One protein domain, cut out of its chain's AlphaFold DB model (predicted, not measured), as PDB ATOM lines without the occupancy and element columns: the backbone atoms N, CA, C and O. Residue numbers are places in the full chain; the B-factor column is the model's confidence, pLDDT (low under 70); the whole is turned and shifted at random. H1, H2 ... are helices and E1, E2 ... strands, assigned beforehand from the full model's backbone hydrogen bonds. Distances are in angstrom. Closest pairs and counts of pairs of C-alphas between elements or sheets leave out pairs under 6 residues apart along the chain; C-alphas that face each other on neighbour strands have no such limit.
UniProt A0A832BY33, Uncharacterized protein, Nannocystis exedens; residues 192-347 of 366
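AT A GLANCE: This is residues 192 to 347 of the 366 residues of an uncharacterized protein of Nannocystis exedens (UniProt A0A832BY33). A twisted sheet of four strands has the long helix H3 along one face, with H1 and H2 packed on the last part of H3. Beyond the sheet's E1 edge lies a group of three shorter helices, H4, H5 and H6, and residues 303 to 304 pair with E1 there. The printed part has 156 residues, with six named helices and four named strands in the order E1 H1 H2 E2 H3 E3 H4 H5 H6 E4. The sheet is mixed, in the order E1 E4 E2 E3, and the class is mixed, helices and strands. The whole is compact, with a radius of gyration of the C-alphas of 15.3 A, and its outline is elongated, 53 by 32 by 29 A.

HOW THE PARTS SIT: E1, residues 194 to 197, is an edge strand, antiparallel to E4, residues 340 to 346, with N 194 and O 343 2.8 A apart, within hydrogen-bond range. H1, residues 211 to 223, only grazes the sheet with residues 217 to 221. H2, residues 225 to 230, is on the sheet, and its Leu 228 has its C-alpha 5.7 A from that of Pro 345, the closest pair with E4. E2, residues 233 to 239, is antiparallel to E4, with N 237 and O 342 2.8 A apart. H3, residues 246 to 269, is on the sheet at a height of 7.5 A, over E4 and E2, and runs along the strands, at 27 degrees to E2 on the local plane. Its residues 263 to 267 touch H1 at a steep tilt of 62 degrees, the same way; the closest C-alphas, of Arg 222 and Val 267, are 6.4 A apart. Its residues 267 to 268 touch H2, about perpendicular at 85 degrees, closest at the C-alphas of Leu 229 and Met 268, 6.5 A. E3, residues 279 to 284, is the other edge strand, parallel to E2, with N 236 and O 280 2.8 A apart. E2, H3 and E3 form a strand-helix-strand unit, two parallel neighbour strands joined through a helix, with a right-handed crossover. H4, residues 292 to 298, and H5, residues 308 to 318, only just touch, with 3 pairs of C-alphas within 8 A, closest at Arg 296 and Leu 318, 6.6 A. H6, residues 327 to 336, touches H5, closest at the C-alphas of Leu 314 and Leu 333, 6.8 A. In the six helices every O i to N i+4 pair is within hydrogen-bond range.

IN THESE COORDINATES: E1 begins at C-alpha 194, (13.920, 14.227, -43.801). H3 measures 34.2 A from C-alpha 246, (33.061, 23.410, -55.934), to C-alpha 269; E2 measures 19.5 A, and H1 and E4 18.9 A each. E4 ends at C-alpha 346, (10.156, 23.164, -37.074).

THE WHOLE: The two C-alphas farthest apart, of Pro 274 and Arg 325, are 53.6 A apart. The printed part has no cut, and the link E1 to H1, residues 198 to 210, is long. The pLDDT is under 70 at residues 270 to 275 and 323 to 326.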
ATOM      1  N   ASP A 192      11.013  15.024 -37.074       89.62
ATOM      2  CA  ASP A 192      10.446  14.818 -38.420       89.62
ATOM      3  C   ASP A 192      11.377  15.289 -39.543       89.62
ATOM      4  O   ASP A 192      10.956  15.674 -40.632       89.62
ATOM      5  N   ARG A 193      12.681  15.271 -39.264       92.00
ATOM      6  CA  ARG A 193      13.732  15.574 -40.234       92.00
ATOM      7  C   ARG A 193      13.770  14.541 -41.355       92.00
ATOM      8  O   ARG A 193      13.836  13.338 -41.100       92.00
ATOM      9  N   LEU A 194      13.821  15.029 -42.588       95.06
ATOM     10  CA  LEU A 194      13.920  14.227 -43.801       95.06
ATOM     11  C   LEU A 194      15.244  14.520 -44.505       95.06
ATOM     12  O   LEU A 194      15.744  15.648 -44.480       95.06
ATOM     13  N   SER A 195      15.794  13.522 -45.186       95.56
ATOM     14  CA  SER A 195      16.955  13.689 -46.059       95.56
ATOM     15  C   SER A 195      16.639  13.201 -47.471       95.56
ATOM     16  O   SER A 195      16.370  12.028 -47.693       95.56
ATOM     17  N   PHE A 196      16.651  14.126 -48.430       95.81
ATOM     18  CA  PHE A 196      16.411  13.869 -49.849       95.81
ATOM     19  C   PHE A 196      17.732  13.651 -50.557       95.81
ATOM     20  O   PHE A 196      18.544  14.568 -50.618       95.81
ATOM     21  N   HIS A 197      17.940  12.470 -51.119       95.25
ATOM     22  CA  HIS A 197      19.181  12.081 -51.770       95.25
ATOM     23  C   HIS A 197      19.037  12.066 -53.279       95.25
ATOM     24  O   HIS A 197      18.030  11.612 -53.819       95.25
ATOM     25  N   PHE A 198      20.102  12.490 -53.951       92.19
ATOM     26  CA  PHE A 198      20.155  12.605 -55.398       92.19
ATOM     27  C   PHE A 198      21.291  11.772 -55.977       92.19
ATOM     28  O   PHE A 198      22.408  11.718 -55.447       92.19
ATOM     29  N   ALA A 199      21.032  11.191 -57.145       88.31
ATOM     30  CA  ALA A 199      22.083  10.598 -57.952       88.31
ATOM     31  C   ALA A 199      23.106  11.658 -58.414       88.31
ATOM     32  O   ALA A 199      22.909  12.878 -58.313       88.31
ATOM     33  N   ASN A 200      24.247  11.186 -58.921       86.56
ATOM     34  CA  ASN A 200      25.304  12.077 -59.388       86.56
ATOM     35  C   ASN A 200      24.813  12.975 -60.539       86.56
ATOM     36  O   ASN A 200      24.184  12.496 -61.480       86.56
ATOM     37  N   GLY A 201      25.114  14.273 -60.461       84.81
ATOM     38  CA  GLY A 201      24.742  15.254 -61.483       84.81
ATOM     39  C   GLY A 201      23.241  15.540 -61.612       84.81
ATOM     40  O   GLY A 201      22.847  16.197 -62.573       84.81
ATOM     41  N   ILE A 202      22.402  15.053 -60.688       87.31
ATOM     42  CA  ILE A 202      20.955  15.309 -60.680       87.31
ATOM     43  C   ILE A 202      20.628  16.479 -59.735       87.31
ATOM     44  O   ILE A 202      21.156  16.497 -58.614       87.31
ATOM     45  N   PRO A 203      19.780  17.441 -60.158       86.19
ATOM     46  CA  PRO A 203      19.110  17.527 -61.465       86.19
ATOM     47  C   PRO A 203      20.033  18.005 -62.604       86.19
ATOM     48  O   PRO A 203      20.937  18.823 -62.408       86.19
ATOM     49  N   ARG A 204      19.791  17.491 -63.821       83.19
ATOM     50  CA  ARG A 204      20.544  17.854 -65.035       83.19
ATOM     51  C   ARG A 204      20.039  19.182 -65.593       83.19
ATOM     52  O   ARG A 204      19.072  19.216 -66.349       83.19
ATOM     53  N   GLY A 205      20.716  20.275 -65.246       78.25
ATOM     54  CA  GLY A 205      20.296  21.613 -65.668       78.25
ATOM     55  C   GLY A 205      18.873  21.908 -65.187       78.25
ATOM     56  O   GLY A 205      18.578  21.682 -64.019       78.25
ATOM     57  N   ASN A 206      18.005  22.360 -66.093       75.19
ATOM     58  CA  ASN A 206      16.594  22.650 -65.802       75.19
ATOM     59  C   ASN A 206      15.651  21.509 -66.225       75.19
ATOM     60  O   ASN A 206      14.446  21.719 -66.337       75.19
ATOM     61  N   ALA A 207      16.183  20.322 -66.540       78.69
ATOM     62  CA  ALA A 207      15.343  19.194 -66.918       78.69
ATOM     63  C   ALA A 207      14.516  18.729 -65.705       78.69
ATOM     64  O   ALA A 207      15.092  18.546 -64.626       78.69
ATOM     65  N   PRO A 208      13.197  18.513 -65.867       81.00
ATOM     66  CA  PRO A 208      12.372  17.978 -64.795       81.00
ATOM     67  C   PRO A 208      12.805  16.551 -64.448       81.00
ATOM     68  O   PRO A 208      13.384  15.837 -65.275       81.00
ATOM     69  N   LEU A 209      12.490  16.120 -63.225       87.94
ATOM     70  CA  LEU A 209      12.609  14.714 -62.850       87.94
ATOM     71  C   LEU A 209      11.751  13.833 -63.769       87.94
ATOM     72  O   LEU A 209      10.704  14.256 -64.267       87.94
ATOM     73  N   GLY A 210      12.166  12.578 -63.947       89.56
ATOM     74  CA  GLY A 210      11.310  11.587 -64.597       89.56
ATOM     75  C   GLY A 210      10.015  11.390 -63.800       89.56
ATOM     76  O   GLY A 210      10.038  11.429 -62.573       89.56
ATOM     77  N   ALA A 211       8.890  11.141 -64.478       91.38
ATOM     78  CA  ALA A 211       7.573  11.053 -63.832       91.38
ATOM     79  C   ALA A 211       7.537  10.064 -62.650       91.38
ATOM     80  O   ALA A 211       7.030  10.399 -61.585       91.38
ATOM     81  N   ARG A 212       8.157   8.886 -62.814       91.06
ATOM     82  CA  ARG A 212       8.244   7.858 -61.766       91.06
ATOM     83  C   ARG A 212       9.075   8.300 -60.558       91.06
ATOM     84  O   ARG A 212       8.688   8.037 -59.430       91.06
ATOM     85  N   GLU A 213      10.208   8.957 -60.795       90.88
ATOM     86  CA  GLU A 213      11.078   9.474 -59.728       90.88
ATOM     87  C   GLU A 213      10.378  10.608 -58.969       90.88
ATOM     88  O   GLU A 213      10.370  10.639 -57.742       90.88
ATOM     89  N   ARG A 214       9.707  11.505 -59.699       92.88
ATOM     90  CA  ARG A 214       8.893  12.573 -59.114       92.88
ATOM     91  C   ARG A 214       7.776  12.012 -58.233       92.88
ATOM     92  O   ARG A 214       7.584  12.485 -57.119       92.88
ATOM     93  N   GLU A 215       7.041  11.021 -58.730       93.31
ATOM     94  CA  GLU A 215       5.960  10.371 -57.985       93.31
ATOM     95  C   GLU A 215       6.478   9.645 -56.737       93.31
ATOM     96  O   GLU A 215       5.857   9.760 -55.682       93.31
ATOM     97  N   HIS A 216       7.642   8.990 -56.823       92.88
ATOM     98  CA  HIS A 216       8.315   8.379 -55.672       92.88
ATOM     99  C   HIS A 216       8.583   9.403 -54.564       92.88
ATOM    100  O   HIS A 216       8.130   9.227 -53.434       92.88
ATOM    101  N   TYR A 217       9.221  10.530 -54.902       94.38
ATOM    102  CA  TYR A 217       9.479  11.598 -53.932       94.38
ATOM    103  C   TYR A 217       8.197  12.182 -53.327       94.38
ATOM    104  O   TYR A 217       8.153  12.460 -52.129       94.38
ATOM    105  N   LEU A 218       7.148  12.374 -54.132       94.62
ATOM    106  CA  LEU A 218       5.869  12.888 -53.637       94.62
ATOM    107  C   LEU A 218       5.178  11.911 -52.691       94.62
ATOM    108  O   LEU A 218       4.614  12.347 -51.692       94.62
ATOM    109  N   ASN A 219       5.203  10.612 -52.993       93.81
ATOM    110  CA  ASN A 219       4.632   9.591 -52.120       93.81
ATOM    111  C   ASN A 219       5.342   9.577 -50.766       93.81
ATOM    112  O   ASN A 219       4.667   9.693 -49.748       93.81
ATOM    113  N   ALA A 220       6.677   9.579 -50.764       92.56
ATOM    114  CA  ALA A 220       7.455   9.666 -49.531       92.56
ATOM    115  C   ALA A 220       7.154  10.955 -48.739       92.56
ATOM    116  O   ALA A 220       6.962  10.919 -47.529       92.56
ATOM    117  N   LEU A 221       7.028  12.111 -49.406       93.38
ATOM    118  CA  LEU A 221       6.661  13.367 -48.735       93.38
ATOM    119  C   LEU A 221       5.258  13.349 -48.121       93.38
ATOM    120  O   LEU A 221       5.033  13.976 -47.084       93.38
ATOM    121  N   ARG A 222       4.298  12.668 -48.758       93.69
ATOM    122  CA  ARG A 222       2.914  12.592 -48.265       93.69
ATOM    123  C   ARG A 222       2.826  11.885 -46.915       93.69
ATOM    124  O   ARG A 222       1.978  12.273 -46.117       93.69
ATOM    125  N   GLU A 223       3.719  10.938 -46.631       93.25
ATOM    126  CA  GLU A 223       3.813  10.272 -45.322       93.25
ATOM    127  C   GLU A 223       4.165  11.251 -44.189       93.25
ATOM    128  O   GLU A 223       3.781  11.043 -43.042       93.25
ATOM    129  N   HIS A 224       4.817  12.368 -44.519       93.25
ATOM    130  CA  HIS A 224       5.232  13.407 -43.573       93.25
ATOM    131  C   HIS A 224       4.384  14.684 -43.657       93.25
ATOM    132  O   HIS A 224       4.734  15.719 -43.085       93.25
ATOM    133  N   ARG A 225       3.255  14.637 -44.373       91.56
ATOM    134  CA  ARG A 225       2.424  15.814 -44.654       91.56
ATOM    135  C   ARG A 225       1.915  16.508 -43.392       91.56
ATOM    136  O   ARG A 225       1.865  17.731 -43.363       91.56
ATOM    137  N   GLU A 226       1.540  15.756 -42.362       90.25
ATOM    138  CA  GLU A 226       1.038  16.327 -41.106       90.25
ATOM    139  C   GLU A 226       2.107  17.154 -40.379       90.25
ATOM    140  O   GLU A 226       1.849  18.294 -39.989       90.25
ATOM    141  N   ALA A 227       3.333  16.633 -40.282       90.81
ATOM    142  CA  ALA A 227       4.458  17.355 -39.692       90.81
ATOM    143  C   ALA A 227       4.809  18.616 -40.500       90.81
ATOM    144  O   ALA A 227       5.083  19.668 -39.932       90.81
ATOM    145  N   LEU A 228       4.740  18.540 -41.835       92.38
ATOM    146  CA  LEU A 228       4.984  19.689 -42.714       92.38
ATOM    147  C   LEU A 228       3.924  20.789 -42.567       92.38
ATOM    148  O   LEU A 228       4.270  21.967 -42.581       92.38
ATOM    149  N   LEU A 229       2.647  20.422 -42.427       90.00
ATOM    150  CA  LEU A 229       1.538  21.377 -42.303       90.00
ATOM    151  C   LEU A 229       1.401  21.977 -40.901       90.00
ATOM    152  O   LEU A 229       0.894  23.087 -40.766       90.00
ATOM    153  N   SER A 230       1.812  21.244 -39.867       87.62
ATOM    154  CA  SER A 230       1.798  21.722 -38.478       87.62
ATOM    155  C   SER A 230       3.050  22.519 -38.102       87.62
ATOM    156  O   SER A 230       3.066  23.184 -37.066       87.62
ATOM    157  N   ALA A 231       4.091  22.486 -38.937       91.19
ATOM    158  CA  ALA A 231       5.297  23.266 -38.727       91.19
ATOM    159  C   ALA A 231       5.024  24.774 -38.823       91.19
ATOM    160  O   ALA A 231       4.323  25.253 -39.713       91.19
ATOM    161  N   LYS A 232       5.663  25.543 -37.939       89.12
ATOM    162  CA  LYS A 232       5.670  27.009 -38.017       89.12
ATOM    163  C   LYS A 232       6.579  27.511 -39.140       89.12
ATOM    164  O   LYS A 232       6.352  28.587 -39.685       89.12
ATOM    165  N   GLN A 233       7.610  26.739 -39.479       91.12
ATOM    166  CA  GLN A 233       8.511  26.968 -40.607       91.12
ATOM    167  C   GLN A 233       9.212  25.665 -41.000       91.12
ATOM    168  O   GLN A 233       9.344  24.754 -40.184       91.12
ATOM    169  N   VAL A 234       9.716  25.585 -42.230       93.44
ATOM    170  CA  VAL A 234      10.499  24.432 -42.702       93.44
ATOM    171  C   VAL A 234      11.849  24.912 -43.217       93.44
ATOM    172  O   VAL A 234      11.921  25.781 -44.090       93.44
ATOM    173  N   LEU A 235      12.932  24.330 -42.702       93.69
ATOM    174  CA  LEU A 235      14.276  24.561 -43.232       93.69
ATOM    175  C   LEU A 235      14.540  23.614 -44.404       93.69
ATOM    176  O   LEU A 235      14.258  22.420 -44.310       93.69
ATOM    177  N   VAL A 236      15.123  24.136 -45.484       96.00
ATOM    178  CA  VAL A 236      15.505  23.373 -46.681       96.00
ATOM    179  C   VAL A 236      16.991  23.600 -46.956       96.00
ATOM    180  O   VAL A 236      17.398  24.642 -47.469       96.00
ATOM    181  N   ILE A 237      17.825  22.630 -46.584       93.94
ATOM    182  CA  ILE A 237      19.280  22.801 -46.519       93.94
ATOM    183  C   ILE A 237      19.961  21.886 -47.530       93.94
ATOM    184  O   ILE A 237      20.083  20.680 -47.314       93.94
ATOM    185  N   GLY A 238      20.442  22.448 -48.635       93.62
ATOM    186  CA  GLY A 238      21.166  21.687 -49.655       93.62
ATOM    187  C   GLY A 238      22.649  21.556 -49.333       93.62
ATOM    188  O   GLY A 238      23.342  22.559 -49.148       93.62
ATOM    189  N   ARG A 239      23.176  20.332 -49.332       91.25
ATOM    190  CA  ARG A 239      24.619  20.096 -49.199       91.25
ATOM    191  C   ARG A 239      25.274  20.000 -50.571       91.25
ATOM    192  O   ARG A 239      24.815  19.276 -51.458       91.25
ATOM    193  N   SER A 240      26.359  20.753 -50.736       86.25
ATOM    194  CA  SER A 240      27.204  20.666 -51.925       86.25
ATOM    195  C   SER A 240      27.940  19.334 -51.948       86.25
ATOM    196  O   SER A 240      28.437  18.863 -50.926       86.25
ATOM    197  N   SER A 241      28.019  18.729 -53.130       84.31
ATOM    198  CA  SER A 241      28.738  17.470 -53.317       84.31
ATOM    199  C   SER A 241      30.237  17.645 -53.016       84.31
ATOM    200  O   SER A 241      30.783  18.718 -53.286       84.31
ATOM    201  N   PRO A 242      30.899  16.632 -52.428       81.69
ATOM    202  CA  PRO A 242      32.291  16.741 -51.993       81.69
ATOM    203  C   PRO A 242      33.282  16.531 -53.143       81.69
ATOM    204  O   PRO A 242      34.453  16.878 -53.026       81.69
ATOM    205  N   ASP A 243      32.827  15.939 -54.244       81.50
ATOM    206  CA  ASP A 243      33.621  15.531 -55.393       81.50
ATOM    207  C   ASP A 243      33.458  16.484 -56.583       81.50
ATOM    208  O   ASP A 243      32.341  16.836 -56.949       81.50
ATOM    209  N   GLY A 244      34.559  16.864 -57.236       83.69
ATOM    210  CA  GLY A 244      34.541  17.684 -58.453       83.69
ATOM    211  C   GLY A 244      34.711  19.186 -58.208       83.69
ATOM    212  O   GLY A 244      35.377  19.597 -57.260       83.69
ATOM    213  N   ASP A 245      34.161  20.004 -59.109       88.38
ATOM    214  CA  ASP A 245      34.290  21.466 -59.059       88.38
ATOM    215  C   ASP A 245      33.352  22.086 -57.998       88.38
ATOM    216  O   ASP A 245      32.128  21.935 -58.103       88.38
ATOM    217  N   PRO A 246      33.876  22.835 -57.006       87.44
ATOM    218  CA  PRO A 246      33.061  23.410 -55.934       87.44
ATOM    219  C   PRO A 246      31.959  24.359 -56.422       87.44
ATOM    220  O   PRO A 246      30.860  24.360 -55.865       87.44
ATOM    221  N   LYS A 247      32.207  25.150 -57.476       88.25
ATOM    222  CA  LYS A 247      31.210  26.098 -58.009       88.25
ATOM    223  C   LYS A 247      30.055  25.368 -58.694       88.25
ATOM    224  O   LYS A 247      28.886  25.718 -58.490       88.25
ATOM    225  N   ALA A 248      30.365  24.334 -59.473       89.25
ATOM    226  CA  ALA A 248      29.376  23.460 -60.086       89.25
ATOM    227  C   ALA A 248      28.550  22.720 -59.025       89.25
ATOM    228  O   ALA A 248      27.324  22.661 -59.139       89.25
ATOM    229  N   ASN A 249      29.196  22.225 -57.967       89.44
ATOM    230  CA  ASN A 249      28.533  21.519 -56.870       89.44
ATOM    231  C   ASN A 249      27.612  22.421 -56.054       89.44
ATOM    232  O   ASN A 249      26.499  22.006 -55.734       89.44
ATOM    233  N   TYR A 250      28.035  23.655 -55.776       90.00
ATOM    234  CA  TYR A 250      27.180  24.653 -55.141       90.00
ATOM    235  C   TYR A 250      25.943  24.944 -55.997       90.00
ATOM    236  O   TYR A 250      24.813  24.861 -55.523       90.00
ATOM    237  N   SER A 251      26.138  25.179 -57.298       90.81
ATOM    238  CA  SER A 251      25.032  25.398 -58.242       90.81
ATOM    239  C   SER A 251      24.078  24.199 -58.309       90.81
ATOM    240  O   SER A 251      22.865  24.363 -58.427       90.81
ATOM    241  N   LEU A 252      24.612  22.977 -58.225       91.38
ATOM    242  CA  LEU A 252      23.812  21.758 -58.196       91.38
ATOM    243  C   LEU A 252      23.023  21.619 -56.886       91.38
ATOM    244  O   LEU A 252      21.871  21.198 -56.926       91.38
ATOM    245  N   ALA A 253      23.602  22.002 -55.746       92.81
ATOM    246  CA  ALA A 253      22.900  22.029 -54.466       92.81
ATOM    247  C   ALA A 253      21.726  23.019 -54.475       92.81
ATOM    248  O   ALA A 253      20.646  22.659 -54.016       92.81
ATOM    249  N   ILE A 254      21.897  24.209 -55.064       92.94
ATOM    250  CA  ILE A 254      20.802  25.177 -55.248       92.94
ATOM    251  C   ILE A 254      19.671  24.580 -56.093       92.94
ATOM    252  O   ILE A 254      18.525  24.583 -55.662       92.94
ATOM    253  N   ARG A 255      19.981  23.946 -57.231       93.50
ATOM    254  CA  ARG A 255      18.938  23.304 -58.051       93.50
ATOM    255  C   ARG A 255      18.196  22.177 -57.323       93.50
ATOM    256  O   ARG A 255      17.004  21.986 -57.541       93.50
ATOM    257  N   ARG A 256      18.886  21.414 -56.469       94.62
ATOM    258  CA  ARG A 256      18.245  20.388 -55.626       94.62
ATOM    259  C   ARG A 256      17.308  21.018 -54.599       94.62
ATOM    260  O   ARG A 256      16.221  20.496 -54.387       94.62
ATOM    261  N   ILE A 257      17.715  22.129 -53.985       95.25
ATOM    262  CA  ILE A 257      16.867  22.903 -53.070       95.25
ATOM    263  C   ILE A 257      15.604  23.373 -53.794       95.25
ATOM    264  O   ILE A 257      14.513  23.167 -53.268       95.25
ATOM    265  N   ASP A 258      15.732  23.952 -54.989       93.94
ATOM    266  CA  ASP A 258      14.589  24.449 -55.767       93.94
ATOM    267  C   ASP A 258      13.596  23.323 -56.078       93.94
ATOM    268  O   ASP A 258      12.396  23.457 -55.836       93.94
ATOM    269  N   LEU A 259      14.115  22.179 -56.530       94.50
ATOM    270  CA  LEU A 259      13.329  20.983 -56.813       94.50
ATOM    271  C   LEU A 259      12.582  20.470 -55.571       94.50
ATOM    272  O   LEU A 259      11.382  20.223 -55.631       94.50
ATOM    273  N   VAL A 260      13.266  20.330 -54.433       95.75
ATOM    274  CA  VAL A 260      12.628  19.880 -53.181       95.75
ATOM    275  C   VAL A 260      11.600  20.896 -52.698       95.75
ATOM    276  O   VAL A 260      10.526  20.514 -52.247       95.75
ATOM    277  N   THR A 261      11.881  22.189 -52.843       94.94
ATOM    278  CA  THR A 261      10.951  23.272 -52.499       94.94
ATOM    279  C   THR A 261       9.670  23.188 -53.338       94.94
ATOM    280  O   THR A 261       8.578  23.363 -52.798       94.94
ATOM    281  N   GLU A 262       9.768  22.884 -54.636       93.50
ATOM    282  CA  GLU A 262       8.602  22.646 -55.500       93.50
ATOM    283  C   GLU A 262       7.771  21.449 -55.015       93.50
ATOM    284  O   GLU A 262       6.558  21.574 -54.836       93.50
ATOM    285  N   LEU A 263       8.424  20.315 -54.743       94.38
ATOM    286  CA  LEU A 263       7.765  19.098 -54.259       94.38
ATOM    287  C   LEU A 263       7.061  19.326 -52.912       94.38
ATOM    288  O   LEU A 263       5.918  18.908 -52.727       94.38
ATOM    289  N   LEU A 264       7.712  20.042 -51.989       94.62
ATOM    290  CA  LEU A 264       7.133  20.428 -50.700       94.62
ATOM    291  C   LEU A 264       5.887  21.293 -50.891       94.62
ATOM    292  O   LEU A 264       4.841  20.998 -50.314       94.62
ATOM    293  N   ARG A 265       5.972  22.334 -51.729       92.31
ATOM    294  CA  ARG A 265       4.821  23.197 -52.027       92.31
ATOM    295  C   ARG A 265       3.661  22.406 -52.613       92.31
ATOM    296  O   ARG A 265       2.526  22.660 -52.232       92.31
ATOM    297  N   GLU A 266       3.908  21.442 -53.495       92.31
ATOM    298  CA  GLU A 266       2.844  20.599 -54.052       92.31
ATOM    299  C   GLU A 266       2.127  19.778 -52.973       92.31
ATOM    300  O   GLU A 266       0.895  19.771 -52.911       92.31
ATOM    301  N   VAL A 267       2.883  19.132 -52.083       91.69
ATOM    302  CA  VAL A 267       2.310  18.322 -50.998       91.69
ATOM    303  C   VAL A 267       1.550  19.191 -49.994       91.69
ATOM    304  O   VAL A 267       0.467  18.799 -49.547       91.69
ATOM    305  N   MET A 268       2.044  20.396 -49.699       88.81
ATOM    306  CA  MET A 268       1.412  21.326 -48.756       88.81
ATOM    307  C   MET A 268       0.205  22.079 -49.346       88.81
ATOM    308  O   MET A 268      -0.778  22.288 -48.643       88.81
ATOM    309  N   LYS A 269       0.212  22.427 -50.643       82.00
ATOM    310  CA  LYS A 269      -0.871  23.178 -51.325       82.00
ATOM    311  C   LYS A 269      -2.216  22.449 -51.330       82.00
ATOM    312  O   LYS A 269      -3.263  23.066 -51.476       82.00
ATOM    313  N   SER A 270      -2.199  21.133 -51.152       59.88
ATOM    314  CA  SER A 270      -3.412  20.322 -51.023       59.88
ATOM    315  C   SER A 270      -4.183  20.548 -49.705       59.88
ATOM    316  O   SER A 270      -5.187  19.875 -49.474       59.88
ATOM    317  N   ALA A 271      -3.712  21.422 -48.804       56.88
ATOM    318  CA  ALA A 271      -4.332  21.690 -47.507       56.88
ATOM    319  C   ALA A 271      -5.228  22.952 -47.517       56.88
ATOM    320  O   ALA A 271      -4.879  23.946 -48.147       56.88
ATOM    321  N   PRO A 272      -6.361  22.953 -46.788       48.88
ATOM    322  CA  PRO A 272      -7.342  24.046 -46.792       48.88
ATOM    323  C   PRO A 272      -6.970  25.270 -45.922       48.88
ATOM    324  O   PRO A 272      -7.852  26.056 -45.584       48.88
ATOM    325  N   VAL A 273      -5.705  25.443 -45.515       54.00
ATOM    326  CA  VAL A 273      -5.316  26.450 -44.506       54.00
ATOM    327  C   VAL A 273      -4.763  27.730 -45.166       54.00
ATOM    328  O   VAL A 273      -3.971  27.612 -46.100       54.00
ATOM    329  N   PRO A 274      -5.122  28.953 -44.704       49.12
ATOM    330  CA  PRO A 274      -4.806  30.208 -45.404       49.12
ATOM    331  C   PRO A 274      -3.355  30.700 -45.280       49.12
ATOM    332  O   PRO A 274      -2.989  31.655 -45.961       49.12
ATOM    333  N   ASN A 275      -2.535  30.091 -44.419       59.41
ATOM    334  CA  ASN A 275      -1.166  30.537 -44.166       59.41
ATOM    335  C   ASN A 275      -0.170  29.558 -44.790       59.41
ATOM    336  O   ASN A 275      -0.092  28.398 -44.387       59.41
ATOM    337  N   GLU A 276       0.589  30.029 -45.779       77.38
ATOM    338  CA  GLU A 276       1.679  29.267 -46.388       77.38
ATOM    339  C   GLU A 276       2.808  29.099 -45.360       77.38
ATOM    340  O   GLU A 276       3.339  30.085 -44.845       77.38
ATOM    341  N   VAL A 277       3.164  27.851 -45.038       87.81
ATOM    342  CA  VAL A 277       4.277  27.557 -44.125       87.81
ATOM    343  C   VAL A 277       5.574  28.092 -44.750       87.81
ATOM    344  O   VAL A 277       5.926  27.684 -45.863       87.81
ATOM    345  N   PRO A 278       6.305  29.003 -44.083       89.56
ATOM    346  CA  PRO A 278       7.485  29.625 -44.663       89.56
ATOM    347  C   PRO A 278       8.610  28.604 -44.857       89.56
ATOM    348  O   PRO A 278       9.037  27.923 -43.923       89.56
ATOM    349  N   LEU A 279       9.130  28.552 -46.085       91.94
ATOM    350  CA  LEU A 279      10.288  27.742 -46.454       91.94
ATOM    351  C   LEU A 279      11.564  28.590 -46.364       91.94
ATOM    352  O   LEU A 279      11.699  29.610 -47.045       91.94
ATOM    353  N   ARG A 280      12.515  28.174 -45.523       90.88
ATOM    354  CA  ARG A 280      13.812  28.841 -45.335       90.88
ATOM    355  C   ARG A 280      14.908  28.006 -45.985       90.88
ATOM    356  O   ARG A 280      15.315  26.979 -45.451       90.88
ATOM    357  N   ALA A 281      15.370  28.448 -47.150       92.69
ATOM    358  CA  ALA A 281      16.234  27.655 -48.014       92.69
ATOM    359  C   ALA A 281      17.654  28.231 -48.135       92.69
ATOM    360  O   ALA A 281      17.823  29.417 -48.424       92.69
ATOM    361  N   TRP A 282      18.681  27.397 -47.952       91.94
ATOM    362  CA  TRP A 282      20.076  27.766 -48.220       91.94
ATOM    363  C   TRP A 282      20.944  26.543 -48.515       91.94
ATOM    364  O   TRP A 282      20.572  25.404 -48.240       91.94
ATOM    365  N   SER A 283      22.135  26.785 -49.065       89.75
ATOM    366  CA  SER A 283      23.119  25.734 -49.314       89.75
ATOM    367  C   SER A 283      24.342  25.848 -48.403       89.75
ATOM    368  O   SER A 283      24.839  26.951 -48.141       89.75
ATOM    369  N   LEU A 284      24.827  24.690 -47.953       86.12
ATOM    370  CA  LEU A 284      26.098  24.506 -47.261       86.12
ATOM    371  C   LEU A 284      27.224  24.206 -48.264       86.12
ATOM    372  O   LEU A 284      27.032  23.480 -49.250       86.12
ATOM    373  N   ALA A 285      28.406  24.756 -47.986       77.00
ATOM    374  CA  ALA A 285      29.615  24.522 -48.770       77.00
ATOM    375  C   ALA A 285      30.115  23.071 -48.632       77.00
ATOM    376  O   ALA A 285      29.779  22.362 -47.684       77.00
ATOM    377  N   SER A 286      30.944  22.633 -49.581       75.38
ATOM    378  CA  SER A 286      31.494  21.269 -49.642       75.38
ATOM    379  C   SER A 286      32.627  20.999 -48.642       75.38
ATOM    380  O   SER A 286      33.118  19.878 -48.570       75.38
ATOM    381  N   GLU A 287      33.058  22.006 -47.880       73.19
ATOM    382  CA  GLU A 287      34.258  21.967 -47.027       73.19
ATOM    383  C   GLU A 287      34.112  21.081 -45.779       73.19
ATOM    384  O   GLU A 287      35.097  20.752 -45.127       73.19
ATOM    385  N   SER A 288      32.893  20.661 -45.439       77.19
ATOM    386  CA  SER A 288      32.619  19.768 -44.306       77.19
ATOM    387  C   SER A 288      31.631  18.673 -44.712       77.19
ATOM    388  O   SER A 288      30.432  18.771 -44.426       77.19
ATOM    389  N   PRO A 289      32.089  17.638 -45.435       85.88
ATOM    390  CA  PRO A 289      31.234  16.529 -45.824       85.88
ATOM    391  C   PRO A 289      30.812  15.693 -44.611       85.88
ATOM    392  O   PRO A 289      31.564  15.505 -43.655       85.88
ATOM    393  N   LEU A 290      29.601  15.149 -44.668       87.94
ATOM    394  CA  LEU A 290      29.092  14.195 -43.697       87.94
ATOM    395  C   LEU A 290      29.849  12.872 -43.816       87.94
ATOM    396  O   LEU A 290      30.014  12.316 -44.906       87.94
ATOM    397  N   THR A 291      30.264  12.346 -42.668       87.94
ATOM    398  CA  THR A 291      30.727  10.964 -42.551       87.94
ATOM    399  C   THR A 291      29.524  10.027 -42.400       87.94
ATOM    400  O   THR A 291      28.492  10.448 -41.865       87.94
ATOM    401  N   PRO A 292      29.630   8.745 -42.801       89.56
ATOM    402  CA  PRO A 292      28.554   7.771 -42.606       89.56
ATOM    403  C   PRO A 292      28.063   7.678 -41.158       89.56
ATOM    404  O   PRO A 292      26.859   7.683 -40.917       89.56
ATOM    405  N   SER A 293      28.980   7.670 -40.184       87.56
ATOM    406  CA  SER A 293      28.638   7.619 -38.757       87.56
ATOM    407  C   SER A 293      27.834   8.839 -38.312       87.56
ATOM    408  O   SER A 293      26.833   8.703 -37.616       87.56
ATOM    409  N   ARG A 294      28.244  10.034 -38.750       88.50
ATOM    410  CA  ARG A 294      27.558  11.289 -38.428       88.50
ATOM    411  C   ARG A 294      26.174  11.341 -39.066       88.50
ATOM    412  O   ARG A 294      25.199  11.642 -38.387       88.50
ATOM    413  N   TYR A 295      26.076  10.976 -40.342       91.19
ATOM    414  CA  TYR A 295      24.799  10.892 -41.045       91.19
ATOM    415  C   TYR A 295      23.846   9.890 -40.377       91.19
ATOM    416  O   TYR A 295      22.682  10.212 -40.154       91.19
ATOM    417  N   ARG A 296      24.333   8.707 -39.981       90.19
ATOM    418  CA  ARG A 296      23.525   7.705 -39.274       90.19
ATOM    419  C   ARG A 296      22.947   8.243 -37.967       90.19
ATOM    420  O   ARG A 296      21.770   8.041 -37.698       90.19
ATOM    421  N   ASN A 297      23.763   8.940 -37.182       86.44
ATOM    422  CA  ASN A 297      23.348   9.440 -35.873       86.44
ATOM    423  C   ASN A 297      22.346  10.598 -35.985       86.44
ATOM    424  O   ASN A 297      21.428  10.699 -35.175       86.44
ATOM    425  N   PHE A 298      22.507  11.462 -36.992       86.25
ATOM    426  CA  PHE A 298      21.756  12.713 -37.060       86.25
ATOM    427  C   PHE A 298      20.676  12.754 -38.139       86.25
ATOM    428  O   PHE A 298      19.688  13.441 -37.933       86.25
ATOM    429  N   TYR A 299      20.780  12.019 -39.247       89.50
ATOM    430  CA  TYR A 299      19.955  12.264 -40.443       89.50
ATOM    431  C   TYR A 299      19.279  11.029 -41.051       89.50
ATOM    432  O   TYR A 299      18.314  11.183 -41.792       89.50
ATOM    433  N   ALA A 300      19.703   9.815 -40.697       89.44
ATOM    434  CA  ALA A 300      19.216   8.588 -41.337       89.44
ATOM    435  C   ALA A 300      17.765   8.180 -41.000       89.44
ATOM    436  O   ALA A 300      17.279   7.194 -41.550       89.44
ATOM    437  N   LYS A 301      17.070   8.899 -40.103       86.75
ATOM    438  CA  LYS A 301      15.737   8.508 -39.600       86.75
ATOM    439  C   LYS A 301      14.688   8.408 -40.715       86.75
ATOM    440  O   LYS A 301      13.915   7.459 -40.721       86.75
ATOM    441  N   ALA A 302      14.682   9.365 -41.639       91.44
ATOM    442  CA  ALA A 302      13.805   9.376 -42.806       91.44
ATOM    443  C   ALA A 302      14.632   9.778 -44.032       91.44
ATOM    444  O   ALA A 302      14.868  10.958 -44.302       91.44
ATOM    445  N   SER A 303      15.151   8.765 -44.721       94.12
ATOM    446  CA  SER A 303      16.002   8.928 -45.902       94.12
ATOM    447  C   SER A 303      15.180   8.616 -47.141       94.12
ATOM    448  O   SER A 303      14.590   7.545 -47.217       94.12
ATOM    449  N   ILE A 304      15.144   9.545 -48.091       94.56
ATOM    450  CA  ILE A 304      14.349   9.448 -49.313       94.56
ATOM    451  C   ILE A 304      15.302   9.575 -50.497       94.56
ATOM    452  O   ILE A 304      15.881  10.635 -50.738       94.56
ATOM    453  N   THR A 305      15.501   8.494 -51.236       94.00
ATOM    454  CA  THR A 305      16.307   8.464 -52.461       94.00
ATOM    455  C   THR A 305      15.406   8.484 -53.701       94.00
ATOM    456  O   THR A 305      14.197   8.666 -53.608       94.00
ATOM    457  N   ALA A 306      15.994   8.338 -54.891       88.06
ATOM    458  CA  ALA A 306      15.252   8.371 -56.151       88.06
ATOM    459  C   ALA A 306      14.386   7.118 -56.393       88.06
ATOM    460  O   ALA A 306      13.493   7.154 -57.243       88.06
ATOM    461  N   THR A 307      14.671   5.994 -55.717       89.81
ATOM    462  CA  THR A 307      13.974   4.713 -55.928       89.81
ATOM    463  C   THR A 307      13.957   3.844 -54.670       89.81
ATOM    464  O   THR A 307      14.926   3.848 -53.914       89.81
ATOM    465  N   ASP A 308      12.958   2.961 -54.535       88.94
ATOM    466  CA  ASP A 308      12.897   1.950 -53.456       88.94
ATOM    467  C   ASP A 308      14.180   1.105 -53.343       88.94
ATOM    468  O   ASP A 308      14.603   0.681 -52.265       88.94
ATOM    469  N   ARG A 309      14.820   0.828 -54.487       92.06
ATOM    470  CA  ARG A 309      16.068   0.058 -54.542       92.06
ATOM    471  C   ARG A 309      17.215   0.817 -53.883       92.06
ATOM    472  O   ARG A 309      18.025   0.206 -53.182       92.06
ATOM    473  N   ASP A 310      17.315   2.114 -54.149       92.44
ATOM    474  CA  ASP A 310      18.348   2.965 -53.570       92.44
ATOM    475  C   ASP A 310      18.071   3.230 -52.084       92.44
ATOM    476  O   ASP A 310      19.024   3.240 -51.303       92.44
ATOM    477  N   ASP A 311      16.799   3.306 -51.674       90.50
ATOM    478  CA  ASP A 311      16.386   3.382 -50.266       90.50
ATOM    479  C   ASP A 311      16.870   2.141 -49.500       90.50
ATOM    480  O   ASP A 311      17.589   2.243 -48.499       90.50
ATOM    481  N   ALA A 312      16.582   0.948 -50.031       91.50
ATOM    482  CA  ALA A 312      17.036  -0.316 -49.453       91.50
ATOM    483  C   ALA A 312      18.572  -0.437 -49.431       91.50
ATOM    484  O   ALA A 312      19.149  -0.934 -48.455       91.50
ATOM    485  N   ARG A 313      19.261   0.034 -50.483       94.19
ATOM    486  CA  ARG A 313      20.732   0.036 -50.539       94.19
ATOM    487  C   ARG A 313      21.325   0.970 -49.488       94.19
ATOM    488  O   ARG A 313      22.244   0.558 -48.783       94.19
ATOM    489  N   LEU A 314      20.803   2.191 -49.363       93.38
ATOM    490  CA  LEU A 314      21.256   3.173 -48.379       93.38
ATOM    491  C   LEU A 314      21.095   2.631 -46.956       93.38
ATOM    492  O   LEU A 314      22.071   2.599 -46.204       93.38
ATOM    493  N   ALA A 315      19.912   2.110 -46.624       91.69
ATOM    494  CA  ALA A 315      19.646   1.501 -45.324       91.69
ATOM    495  C   ALA A 315      20.585   0.315 -45.033       91.69
ATOM    496  O   ALA A 315      21.141   0.211 -43.938       91.69
ATOM    497  N   SER A 316      20.823  -0.564 -46.017       91.81
ATOM    498  CA  SER A 316      21.732  -1.705 -45.844       91.81
ATOM    499  C   SER A 316      23.177  -1.270 -45.597       91.81
ATOM    500  O   SER A 316      23.849  -1.846 -44.745       91.81
ATOM    501  N   LEU A 317      23.662  -0.259 -46.321       91.56
ATOM    502  CA  LEU A 317      25.043   0.210 -46.226       91.56
ATOM    503  C   LEU A 317      25.320   1.005 -44.942       91.56
ATOM    504  O   LEU A 317      26.410   0.884 -44.392       91.56
ATOM    505  N   LEU A 318      24.347   1.757 -44.419       90.06
ATOM    506  CA  LEU A 318      24.490   2.499 -43.154       90.06
ATOM    507  C   LEU A 318      24.612   1.594 -41.920       90.06
ATOM    508  O   LEU A 318      25.242   1.976 -40.927       90.06
ATOM    509  N   ASN A 319      24.026   0.398 -41.998       85.31
ATOM    510  CA  ASN A 319      24.072  -0.614 -40.942       85.31
ATOM    511  C   ASN A 319      25.332  -1.492 -40.996       85.31
ATOM    512  O   ASN A 319      25.533  -2.326 -40.116       85.31
ATOM    513  N   ARG A 320      26.188  -1.321 -42.010       84.12
ATOM    514  CA  ARG A 320      27.455  -2.049 -42.138       84.12
ATOM    515  C   ARG A 320      28.612  -1.190 -41.642       84.12
ATOM    516  O   ARG A 320      28.678   0.007 -41.915       84.12
ATOM    517  N   GLU A 321      29.583  -1.821 -40.992       73.75
ATOM    518  CA  GLU A 321      30.919  -1.237 -40.857       73.75
ATOM    519  C   GLU A 321      31.633  -1.347 -42.205       73.75
ATOM    520  O   GLU A 321      32.298  -2.334 -42.516       73.75
ATOM    521  N   LEU A 322      31.420  -0.349 -43.063       71.56
ATOM    522  CA  LEU A 322      32.097  -0.285 -44.349       71.56
ATOM    523  C   LEU A 322      33.535   0.169 -44.145       71.56
ATOM    524  O   LEU A 322      33.809   1.336 -43.862       71.56
ATOM    525  N   ASP A 323      34.453  -0.765 -44.347       69.62
ATOM    526  CA  ASP A 323      35.860  -0.447 -44.497       69.62
ATOM    527  C   ASP A 323      36.058   0.408 -45.767       69.62
ATOM    528  O   ASP A 323      35.612  -0.009 -46.843       69.62
ATOM    529  N   PRO A 324      36.742   1.567 -45.697       67.69
ATOM    530  CA  PRO A 324      37.092   2.372 -46.871       67.69
ATOM    531  C   PRO A 324      37.829   1.594 -47.979       67.69
ATOM    532  O   PRO A 324      37.870   2.044 -49.125       67.69
ATOM    533  N   ARG A 325      38.391   0.416 -47.664       64.38
ATOM    534  CA  ARG A 325      38.980  -0.531 -48.623       64.38
ATOM    535  C   ARG A 325      37.951  -1.152 -49.583       64.38
ATOM    536  O   ARG A 325      38.328  -1.510 -50.699       64.38
ATOM    537  N   TYR A 326      36.664  -1.222 -49.223       67.62
ATOM    538  CA  TYR A 326      35.566  -1.589 -50.134       67.62
ATOM    539  C   TYR A 326      35.122  -0.367 -50.947       67.62
ATOM    540  O   TYR A 326      34.087   0.253 -50.702       67.62
ATOM    541  N   LEU A 327      35.963  -0.011 -51.918       77.69
ATOM    542  CA  LEU A 327      35.928   1.270 -52.627       77.69
ATOM    543  C   LEU A 327      34.582   1.603 -53.281       77.69
ATOM    544  O   LEU A 327      34.221   2.773 -53.307       77.69
ATOM    545  N   GLU A 328      33.842   0.637 -53.827       86.94
ATOM    546  CA  GLU A 328      32.610   0.941 -54.569       86.94
ATOM    547  C   GLU A 328      31.445   1.323 -53.649       86.94
ATOM    548  O   GLU A 328      30.900   2.421 -53.777       86.94
ATOM    549  N   ASP A 329      31.090   0.454 -52.702       88.94
ATOM    550  CA  ASP A 329      29.986   0.704 -51.770       88.94
ATOM    551  C   ASP A 329      30.282   1.882 -50.848       88.94
ATOM    552  O   ASP A 329      29.395   2.696 -50.588       88.94
ATOM    553  N   TRP A 330      31.538   2.031 -50.415       87.38
ATOM    554  CA  TRP A 330      31.942   3.191 -49.633       87.38
ATOM    555  C   TRP A 330      31.812   4.487 -50.444       87.38
ATOM    556  O   TRP A 330      31.230   5.452 -49.953       87.38
ATOM    557  N   ARG A 331      32.277   4.522 -51.707       87.31
ATOM    558  CA  ARG A 331      32.138   5.710 -52.577       87.31
ATOM    559  C   ARG A 331      30.683   6.024 -52.885       87.31
ATOM    560  O   ARG A 331      30.315   7.199 -52.906       87.31
ATOM    561  N   TRP A 332      29.869   5.000 -53.138       90.62
ATOM    562  CA  TRP A 332      28.442   5.184 -53.369       90.62
ATOM    563  C   TRP A 332      27.781   5.772 -52.124       90.62
ATOM    564  O   TRP A 332      27.156   6.822 -52.232       90.62
ATOM    565  N   LEU A 333      27.994   5.179 -50.943       91.50
ATOM    566  CA  LEU A 333      27.416   5.669 -49.691       91.50
ATOM    567  C   LEU A 333      27.865   7.101 -49.401       91.50
ATOM    568  O   LEU A 333      27.028   7.977 -49.198       91.50
ATOM    569  N   TYR A 334      29.175   7.345 -49.425       89.81
ATOM    570  CA  TYR A 334      29.759   8.653 -49.151       89.81
ATOM    571  C   TYR A 334      29.240   9.731 -50.112       89.81
ATOM    572  O   TYR A 334      28.908  10.837 -49.688       89.81
ATOM    573  N   GLY A 335      29.116   9.401 -51.401       90.00
ATOM    574  CA  GLY A 335      28.522  10.288 -52.396       90.00
ATOM    575  C   GLY A 335      27.041  10.551 -52.126       90.00
ATOM    576  O   GLY A 335      26.620  11.703 -52.099       90.00
ATOM    577  N   THR A 336      26.250   9.504 -51.884       92.50
ATOM    578  CA  THR A 336      24.803   9.601 -51.648       92.50
ATOM    579  C   THR A 336      24.477  10.437 -50.407       92.50
ATOM    580  O   THR A 336      23.645  11.339 -50.492       92.50
ATOM    581  N   ILE A 337      25.170  10.237 -49.278       93.06
ATOM    582  CA  ILE A 337      24.926  11.010 -48.041       93.06
ATOM    583  C   ILE A 337      25.410  12.466 -48.113       93.06
ATOM    584  O   ILE A 337      25.128  13.250 -47.214       93.06
ATOM    585  N   ASN A 338      26.148  12.849 -49.157       91.88
ATOM    586  CA  ASN A 338      26.589  14.231 -49.365       91.88
ATOM    587  C   ASN A 338      25.939  14.903 -50.585       91.88
ATOM    588  O   ASN A 338      26.116  16.099 -50.805       91.88
ATOM    589  N   ARG A 339      25.151  14.166 -51.371       92.94
ATOM    590  CA  ARG A 339      24.301  14.690 -52.449       92.94
ATOM    591  C   ARG A 339      22.870  14.784 -51.952       92.94
ATOM    592  O   ARG A 339      21.998  14.081 -52.460       92.94
ATOM    593  N   LEU A 340      22.646  15.615 -50.937       94.62
ATOM    594  CA  LEU A 340      21.351  15.663 -50.274       94.62
ATOM    595  C   LEU A 340      20.809  17.065 -50.026       94.62
ATOM    596  O   LEU A 340      21.549  18.051 -50.012       94.62
ATOM    597  N   VAL A 341      19.502  17.112 -49.792       95.94
ATOM    598  CA  VAL A 341      18.779  18.241 -49.213       95.94
ATOM    599  C   VAL A 341      18.137  17.765 -47.916       95.94
ATOM    600  O   VAL A 341      17.396  16.786 -47.911       95.94
ATOM    601  N   LEU A 342      18.433  18.440 -46.810       95.25
ATOM    602  CA  LEU A 342      17.743  18.220 -45.543       95.25
ATOM    603  C   LEU A 342      16.461  19.045 -45.533       95.25
ATOM    604  O   LEU A 342      16.490  20.227 -45.879       95.25
ATOM    605  N   VAL A 343      15.362  18.434 -45.108       96.38
ATOM    606  CA  VAL A 343      14.087  19.110 -44.867       96.38
ATOM    607  C   VAL A 343      13.765  18.957 -43.393       96.38
ATOM    608  O   VAL A 343      13.618  17.839 -42.908       96.38
ATOM    609  N   ILE A 344      13.691  20.075 -42.675       94.12
ATOM    610  CA  ILE A 344      13.518  20.090 -41.220       94.12
ATOM    611  C   ILE A 344      12.253  20.886 -40.891       94.12
ATOM    612  O   ILE A 344      12.305  22.120 -40.877       94.12
ATOM    613  N   PRO A 345      11.110  20.216 -40.664       94.00
ATOM    614  CA  PRO A 345       9.920  20.858 -40.128       94.00
ATOM    615  C   PRO A 345      10.194  21.309 -38.691       94.00
ATOM    616  O   PRO A 345      10.611  20.508 -37.853       94.00
ATOM    617  N   ILE A 346       9.980  22.593 -38.409       90.81
ATOM    618  CA  ILE A 346      10.156  23.164 -37.074       90.81
ATOM    619  C   ILE A 346       8.769  23.483 -36.499       90.81
ATOM    620  O   ILE A 346       8.101  24.400 -36.989       90.81
ATOM    621  N   PRO A 347       8.322  22.757 -35.456       89.50
ATOM    622  CA  PRO A 347       7.030  23.002 -34.811       89.50
ATOM    623  C   PRO A 347       7.055  24.211 -33.857       89.50
ATOM    624  O   PRO A 347       6.003  24.662 -33.407       89.50
TER     625      PRO A 347